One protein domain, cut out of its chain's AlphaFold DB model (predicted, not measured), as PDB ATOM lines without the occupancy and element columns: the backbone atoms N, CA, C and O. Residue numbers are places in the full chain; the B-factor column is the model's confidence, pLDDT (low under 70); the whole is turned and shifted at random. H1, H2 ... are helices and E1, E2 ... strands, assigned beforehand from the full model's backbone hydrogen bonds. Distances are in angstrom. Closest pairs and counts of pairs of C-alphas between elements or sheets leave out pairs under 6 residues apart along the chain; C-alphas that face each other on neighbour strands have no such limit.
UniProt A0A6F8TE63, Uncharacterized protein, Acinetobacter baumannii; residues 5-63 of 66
ATOM      1  N   ASP A   5     169.665 206.610 218.775       62.03
ATOM      2  CA  ASP A   5     170.383 206.554 220.053       62.03
ATOM      3  C   ASP A   5     171.439 207.654 220.222       62.03
ATOM      4  O   ASP A   5     171.569 208.210 221.311       62.03
ATOM      5  N   SER A   6     172.172 208.019 219.160       67.50
ATOM      6  CA  SER A   6     173.169 209.097 219.253       67.50
ATOM      7  C   SER A   6     172.492 210.449 219.461       67.50
ATOM      8  O   SER A   6     172.953 211.252 220.267       67.50
ATOM      9  N   SER A   7     171.366 210.680 218.779       70.69
ATOM     10  CA  SER A   7     170.600 211.925 218.882       70.69
ATOM     11  C   SER A   7     169.991 212.101 220.274       70.69
ATOM     12  O   SER A   7     170.045 213.194 220.831       70.69
ATOM     13  N   ILE A   8     169.443 211.031 220.864       78.62
ATOM     14  CA  ILE A   8     168.924 211.069 222.238       78.62
ATOM     15  C   ILE A   8     170.064 211.316 223.226       78.62
ATOM     16  O   ILE A   8     169.915 212.153 224.116       78.62
ATOM     17  N   PHE A   9     171.204 210.638 223.064       83.75
ATOM     18  CA  PHE A   9     172.337 210.800 223.970       83.75
ATOM     19  C   PHE A   9     172.830 212.254 224.033       83.75
ATOM     20  O   PHE A   9     173.019 212.798 225.121       83.75
ATOM     21  N   ASP A  10     172.988 212.890 222.871       80.38
ATOM     22  CA  ASP A  10     173.545 214.242 222.768       80.38
ATOM     23  C   ASP A  10     172.553 215.350 223.168       80.38
ATOM     24  O   ASP A  10     172.981 216.404 223.630       80.38
ATOM     25  N   LEU A  11     171.241 215.122 223.028       82.44
ATOM     26  CA  LEU A  11     170.198 216.128 223.293       82.44
ATOM     27  C   LEU A  11     169.538 215.998 224.675       82.44
ATOM     28  O   LEU A  11     168.688 216.811 225.041       82.44
ATOM     29  N   THR A  12     169.883 214.966 225.444       80.81
ATOM     30  CA  THR A  12     169.271 214.731 226.755       80.81
ATOM     31  C   THR A  12     169.851 215.690 227.805       80.81
ATOM     32  O   THR A  12     171.065 215.718 227.994       80.81
ATOM     33  N   PRO A  13     169.012 216.421 228.569       82.62
ATOM     34  CA  PRO A  13     169.455 217.404 229.568       82.62
ATOM     35  C   PRO A  13     169.940 216.777 230.890       82.62
ATOM     36  O   PRO A  13     170.146 217.478 231.880       82.62
ATOM     37  N   ILE A  14     170.083 215.453 230.935       84.50
ATOM     38  CA  ILE A  14     170.510 214.682 232.106       84.50
ATOM     39  C   ILE A  14     171.934 214.177 231.848       84.50
ATOM     40  O   ILE A  14     172.193 213.705 230.742       84.50
ATOM     41  N   PRO A  15     172.855 214.233 232.829       86.69
ATOM     42  CA  PRO A  15     174.200 213.690 232.669       86.69
ATOM     43  C   PRO A  15     174.188 212.200 232.309       86.69
ATOM     44  O   PRO A  15     173.604 211.386 233.026       86.69
ATOM     45  N   MET A  16     174.866 211.851 231.221       89.94
ATOM     46  CA  MET A  16     175.004 210.494 230.706       89.94
ATOM     47  C   MET A  16     176.437 210.205 230.267       89.94
ATOM     48  O   MET A  16     177.182 211.078 229.821       89.94
ATOM     49  N   TRP A  17     176.789 208.928 230.374       91.75
ATOM     50  CA  TRP A  17     178.123 208.385 230.180       91.75
ATOM     51  C   TRP A  17     177.956 207.081 229.410       91.75
ATOM     52  O   TRP A  17     177.060 206.293 229.712       91.75
ATOM     53  N   ILE A  18     178.812 206.854 228.424       92.31
ATOM     54  CA  ILE A  18     178.999 205.547 227.808       92.31
ATOM     55  C   ILE A  18     180.329 205.026 228.320       92.31
ATOM     56  O   ILE A  18     181.354 205.691 228.167       92.31
ATOM     57  N   GLU A  19     180.303 203.842 228.912       96.31
ATOM     58  CA  GLU A  19     181.461 203.186 229.504       96.31
ATOM     59  C   GLU A  19     181.721 201.852 228.800       96.31
ATOM     60  O   GLU A  19     180.792 201.132 228.433       96.31
ATOM     61  N   ASP A  20     182.995 201.519 228.617       96.50
ATOM     62  CA  ASP A  20     183.452 200.236 228.099       96.50
ATOM     63  C   ASP A  20     184.029 199.383 229.235       96.50
ATOM     64  O   ASP A  20     185.032 199.732 229.861       96.50
ATOM     65  N   PHE A  21     183.383 198.237 229.462       97.75
ATOM     66  CA  PHE A  21     183.741 197.228 230.462       97.75
ATOM     67  C   PHE A  21     184.458 196.011 229.852       97.75
ATOM     68  O   PHE A  21     184.664 195.002 230.531       97.75
ATOM     69  N   SER A  22     184.839 196.061 228.573       97.69
ATOM     70  CA  SER A  22     185.406 194.910 227.855       97.69
ATOM     71  C   SER A  22     186.687 194.382 228.504       97.69
ATOM     72  O   SER A  22     186.865 193.169 228.611       97.69
ATOM     73  N   GLU A  23     187.556 195.264 229.002       97.94
ATOM     74  CA  GLU A  23     188.772 194.848 229.713       97.94
ATOM     75  C   GLU A  23     188.485 194.215 231.081       97.94
ATOM     76  O   GLU A  23     189.182 193.285 231.488       97.94
ATOM     77  N   VAL A  24     187.437 194.666 231.778       97.88
ATOM     78  CA  VAL A  24     186.987 194.042 233.034       97.88
ATOM     79  C   VAL A  24     186.498 192.623 232.759       97.88
ATOM     80  O   VAL A  24     186.881 191.681 233.452       97.88
ATOM     81  N   LYS A  25     185.722 192.436 231.685       97.56
ATOM     82  CA  LYS A  25     185.296 191.102 231.249       97.56
ATOM     83  C   LYS A  25     186.496 190.197 230.948       97.56
ATOM     84  O   LYS A  25     186.498 189.046 231.373       97.56
ATOM     85  N   GLN A  26     187.518 190.703 230.257       97.94
ATOM     86  CA  GLN A  26     188.731 189.930 229.962       97.94
ATOM     87  C   GLN A  26     189.472 189.490 231.233       97.94
ATOM     88  O   GLN A  26     189.940 188.354 231.292       97.94
ATOM     89  N   LEU A  27     189.545 190.344 232.261       97.12
ATOM     90  CA  LEU A  27     190.079 189.956 233.572       97.12
ATOM     91  C   LEU A  27     189.260 188.838 234.218       97.12
ATOM     92  O   LEU A  27     189.824 187.873 234.726       97.12
ATOM     93  N   PHE A  28     187.932 188.943 234.183       97.44
ATOM     94  CA  PHE A  28     187.065 187.923 234.773       97.44
ATOM     95  C   PHE A  28     187.208 186.584 234.048       97.44
ATOM     96  O   PHE A  28     187.276 185.537 234.691       97.44
ATOM     97  N   ASP A  29     187.297 186.618 232.719       97.88
ATOM     98  CA  ASP A  29     187.534 185.437 231.894       97.88
ATOM     99  C   ASP A  29     188.911 184.817 232.210       97.88
ATOM    100  O   ASP A  29     189.024 183.598 232.348       97.88
ATOM    101  N   LEU A  30     189.949 185.640 232.413       97.69
ATOM    102  CA  LEU A  30     191.271 185.182 232.849       97.69
ATOM    103  C   LEU A  30     191.210 184.460 234.202       97.69
ATOM    104  O   LEU A  30     191.734 183.356 234.320       97.69
ATOM    105  N   TRP A  31     190.565 185.048 235.210       97.12
ATOM    106  CA  TRP A  31     190.474 184.440 236.541       97.12
ATOM    107  C   TRP A  31     189.662 183.148 236.536       97.12
ATOM    108  O   TRP A  31     190.061 182.168 237.162       97.12
ATOM    109  N   ARG A  32     188.573 183.092 235.764       97.38
ATOM    110  CA  ARG A  32     187.825 181.842 235.569       97.38
ATOM    111  C   ARG A  32     188.689 180.753 234.942       97.38
ATOM    112  O   ARG A  32     188.669 179.623 235.417       97.38
ATOM    113  N   ASN A  33     189.506 181.092 233.945       97.75
ATOM    114  CA  ASN A  33     190.455 180.149 233.344       97.75
ATOM    115  C   ASN A  33     191.560 179.702 234.317       97.75
ATOM    116  O   ASN A  33     192.146 178.640 234.132       97.75
ATOM    117  N   GLN A  34     191.834 180.487 235.362       97.19
ATOM    118  CA  GLN A  34     192.736 180.126 236.461       97.19
ATOM    119  C   GLN A  34     192.050 179.293 237.561       97.19
ATOM    120  O   GLN A  34     192.700 178.934 238.539       97.19
ATOM    121  N   GLY A  35     190.762 178.963 237.404       97.69
ATOM    122  CA  GLY A  35     189.996 178.148 238.349       97.69
ATOM    123  C   GLY A  35     189.194 178.946 239.379       97.69
ATOM    124  O   GLY A  35     188.683 178.362 240.330       97.69
ATOM    125  N   VAL A  36     189.059 180.266 239.222       97.44
ATOM    126  CA  VAL A  36     188.189 181.068 240.093       97.44
ATOM    127  C   VAL A  36     186.725 180.831 239.718       97.44
ATOM    128  O   VAL A  36     186.243 181.321 238.699       97.44
ATOM    129  N   GLU A  37     186.000 180.105 240.567       95.50
ATOM    130  CA  GLU A  37     184.576 179.801 240.361       95.50
ATOM    131  C   GLU A  37     183.658 180.891 240.936       95.50
ATOM    132  O   GLU A  37     182.690 181.307 240.294       95.50
ATOM    133  N   ASN A  38     183.994 181.409 242.124       97.19
ATOM    134  CA  ASN A  38     183.236 182.452 242.814       97.19
ATOM    135  C   ASN A  38     183.967 183.801 242.758       97.19
ATOM    136  O   ASN A  38     184.768 184.137 243.630       97.19
ATOM    137  N   LEU A  39     183.667 184.596 241.725       95.19
ATOM    138  CA  LEU A  39     184.261 185.926 241.543       95.19
ATOM    139  C   LEU A  39     183.924 186.899 242.680       95.19
ATOM    140  O   LEU A  39     184.759 187.732 243.015       95.19
ATOM    141  N   TYR A  40     182.730 186.804 243.274       95.25
ATOM    142  CA  TYR A  40     182.341 187.689 244.374       95.25
ATOM    143  C   TYR A  40     183.242 187.467 245.588       95.25
ATOM    144  O   TYR A  40     183.831 188.412 246.108       95.25
ATOM    145  N   GLU A  41     183.393 186.209 245.996       97.12
ATOM    146  CA  GLU A  41     184.263 185.852 247.111       97.12
ATOM    147  C   GLU A  41     185.716 186.214 246.799       97.12
ATOM    148  O   GLU A  41     186.342 186.912 247.591       97.12
ATOM    149  N   PHE A  42     186.215 185.861 245.612       96.62
ATOM    150  CA  PHE A  42     187.571 186.190 245.170       96.62
ATOM    151  C   PHE A  42     187.887 187.692 245.242       96.62
ATOM    152  O   PHE A  42     188.916 188.081 245.788       96.62
ATOM    153  N   LEU A  43     186.982 188.541 244.747       96.25
ATOM    154  CA  LEU A  43     187.132 189.996 244.806       96.25
ATOM    155  C   LEU A  43     187.007 190.531 246.240       96.25
ATOM    156  O   LEU A  43     187.732 191.451 246.610       96.25
ATOM    157  N   SER A  44     186.136 189.943 247.064       96.19
ATOM    158  CA  SER A  44     185.941 190.364 248.458       96.19
ATOM    159  C   SER A  44     187.164 190.126 249.351       96.19
ATOM    160  O   SER A  44     187.336 190.827 250.343       96.19
ATOM    161  N   GLN A  45     188.037 189.176 248.993       95.94
ATOM    162  CA  GLN A  45     189.271 188.902 249.739       95.94
ATOM    163  C   GLN A  45     190.376 189.938 249.475       95.94
ATOM    164  O   GLN A  45     191.350 189.996 250.225       95.94
ATOM    165  N   ASN A  46     190.272 190.734 248.403       94.75
ATOM    166  CA  ASN A  46     191.291 191.717 248.052       94.75
ATOM    167  C   ASN A  46     190.703 192.910 247.288       94.75
ATOM    168  O   ASN A  46     190.525 192.868 246.069       94.75
ATOM    169  N   GLU A  47     190.518 194.019 248.001       94.69
ATOM    170  CA  GLU A  47     190.002 195.276 247.447       94.69
ATOM    171  C   GLU A  47     190.849 195.825 246.289       94.69
ATOM    172  O   GLU A  47     190.310 196.467 245.389       94.69
ATOM    173  N   ASN A  48     192.153 195.517 246.233       97.25
ATOM    174  CA  ASN A  48     192.991 195.954 245.114       97.25
ATOM    175  C   ASN A  48     192.516 195.364 243.783       97.25
ATOM    176  O   ASN A  48     192.630 196.024 242.759       97.25
ATOM    177  N   LEU A  49     191.931 194.161 243.771       95.81
ATOM    178  CA  LEU A  49     191.383 193.573 242.544       95.81
ATOM    179  C   LEU A  49     190.176 194.366 242.028       95.81
ATOM    180  O   LEU A  49     189.984 194.486 240.819       95.81
ATOM    181  N   VAL A  50     189.383 194.937 242.938       96.06
ATOM    182  CA  VAL A  50     188.263 195.824 242.595       96.06
ATOM    183  C   VAL A  50     188.791 197.138 242.021       96.06
ATOM    184  O   VAL A  50     188.280 197.614 241.009       96.06
ATOM    185  N   VAL A  51     189.858 197.684 242.609       96.50
ATOM    186  CA  VAL A  51     190.540 198.886 242.103       96.50
ATOM    187  C   VAL A  51     191.133 198.646 240.708       96.50
ATOM    188  O   VAL A  51     190.940 199.468 239.814       96.50
ATOM    189  N   GLU A  52     191.768 197.497 240.470       95.88
ATOM    190  CA  GLU A  52     192.269 197.108 239.143       95.88
ATOM    191  C   GLU A  52     191.146 197.006 238.102       95.88
ATOM    192  O   GLU A  52     191.319 197.419 236.954       95.88
ATOM    193  N   CYS A  53     189.971 196.502 238.494       96.69
ATOM    194  CA  CYS A  53     188.801 196.504 237.618       96.69
ATOM    195  C   CYS A  53     188.348 197.932 237.302       96.69
ATOM    196  O   CYS A  53     188.091 198.241 236.141       96.69
ATOM    197  N   ALA A  54     188.289 198.811 238.306       96.06
ATOM    198  CA  ALA A  54     187.882 200.200 238.119       96.06
ATOM    199  C   ALA A  54     188.811 200.948 237.147       96.06
ATOM    200  O   ALA A  54     188.329 201.645 236.258       96.06
ATOM    201  N   HIS A  55     190.128 200.735 237.236       96.94
ATOM    202  CA  HIS A  55     191.105 201.323 236.309       96.94
ATOM    203  C   HIS A  55     190.959 200.849 234.855       96.94
ATOM    204  O   HIS A  55     191.478 201.491 233.942       96.94
ATOM    205  N   LYS A  56     190.265 199.733 234.624       96.56
ATOM    206  CA  LYS A  56     190.034 199.164 233.292       96.56
ATOM    207  C   LYS A  56     188.738 199.616 232.637       96.56
ATOM    208  O   LYS A  56     188.545 199.343 231.453       96.56
ATOM    209  N   ILE A  57     187.870 200.300 233.377       97.12
ATOM    210  CA  ILE A  57     186.652 200.891 232.827       97.12
ATOM    211  C   ILE A  57     187.046 202.140 232.047       97.12
ATOM    212  O   ILE A  57     187.684 203.050 232.580       97.12
ATOM    213  N   LYS A  58     186.672 202.193 230.767       96.12
ATOM    214  CA  LYS A  58     186.974 203.342 229.905       96.12
ATOM    215  C   LYS A  58     185.721 204.156 229.662       96.12
ATOM    216  O   LYS A  58     184.731 203.632 229.163       96.12
ATOM    217  N   ILE A  59     185.783 205.454 229.934       94.38
ATOM    218  CA  ILE A  59     184.734 206.384 229.515       94.38
ATOM    219  C   ILE A  59     184.898 206.625 228.012       94.38
ATOM    220  O   ILE A  59     185.912 207.162 227.567       94.38
ATOM    221  N   ILE A  60     183.904 206.216 227.230       94.69
ATOM    222  CA  ILE A  60     183.882 206.351 225.771       94.69
ATOM    223  C   ILE A  60     183.289 207.693 225.354       94.69
ATOM    224  O   ILE A  60     183.795 208.344 224.442       94.69
ATOM    225  N   LYS A  61     182.208 208.118 226.013       91.12
ATOM    226  CA  LYS A  61     181.528 209.378 225.708       91.12
ATOM    227  C   LYS A  61     180.841 209.909 226.955       91.12
ATOM    228  O   LYS A  61     180.244 209.144 227.702       91.12
ATOM    229  N   VAL A  62     180.886 211.218 227.142       90.12
ATOM    230  CA  VAL A  62     180.052 211.937 228.110       90.12
ATOM    231  C   VAL A  62     179.209 212.911 227.302       90.12
ATOM    232  O   VAL A  62     179.738 213.547 226.386       90.12
ATOM    233  N   ASN A  63     177.908 212.995 227.573       89.12
ATOM    234  CA  ASN A  63     177.086 214.000 226.907       89.12
ATOM    235  C   ASN A  63     177.458 215.400 227.416       89.12
ATOM    236  O   ASN A  63     177.940 215.571 228.539       89.12
TER     237      ASN A  63
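This is residues 5 to 63 of the 66 residues of an uncharacterized protein of Acinetobacter baumannii (UniProt A0A6F8TE63). A narrow antiparallel ribbon of two strands, E1 and E2, opens at one end into a V of two helices, H2 following E1 and H4 leading into E2, and the short helix H3 lies across the wide end of the V. The small helix H1 lies beyond the other end of the ribbon, at the opposite end of a rod that spans 45 by 20 by 15 A. The printed part has 59 residues with four named helices and two named strands, in the order H1, E1, H2, H3, H4, E2, and its class is mixed, helices and strands. The whole is only just loose, close to extended, with a radius of gyration of the C-alphas of 15.5 A.

E1 is residues 17 to 20, 10.0 A from first to last C-alpha, and begins with C-alpha 17 at (178.123, 208.385, 230.180). E2, the longest strand, is residues 58 to 62, 11.2 A long, and ends with C-alpha 62 at (180.052, 211.937, 228.110). H2, the longest helix, is residues 22 to 33 and measures 16.5 A. H4 is residues 47 to 56, 14.7 A long, and H3 is residues 39 to 44, 8.4 A long. H1 is residues 5 to 11, 10.1 A long, with C-alpha 5 at (170.383, 206.554, 220.053).

E1 and E2 are antiparallel neighbours, with 157 degrees between their directions. The C-alphas of Trp 17 and Val 62 face each other at 4.5 A. Across the pair, N 18 and O 61 are 2.8 A apart and N 60 and O 18 are 2.8 A apart, within hydrogen-bond range. H2 touches H4 with residues 23 to 27 alone; the closest C-alphas are those of Val 24 and Cys 53, 5.5 A apart. These two helices run opposite ways at a steep tilt of 44 degrees. H3 and H4 are close but not clearly touching, the closest C-alphas being those of Leu 43 and Leu 49 at 6.0 A. H3 and H2 are also close but not clearly touching, with the C-alphas of Phe 28 and Leu 39 closest at 7.6 A, and their lines are about perpendicular at 81 degrees. H1 touches no helix and is apart from E2. E1 and H4 are only just apart, their closest C-alphas 8.5 A from each other. In H1, H2, H3 and H4 every O i to N i+4 pair is within hydrogen-bond range.

The two C-alphas farthest apart are those of Leu 11 and Gly 35, 45.4 A. The printed part has no cut, and the links H1 to E1, E1 to H2, H2 to H3, H3 to H4 and H4 to E2 are tight. The mean pLDDT of the printed part is 92.6, and residues 5 to 6 are under 70.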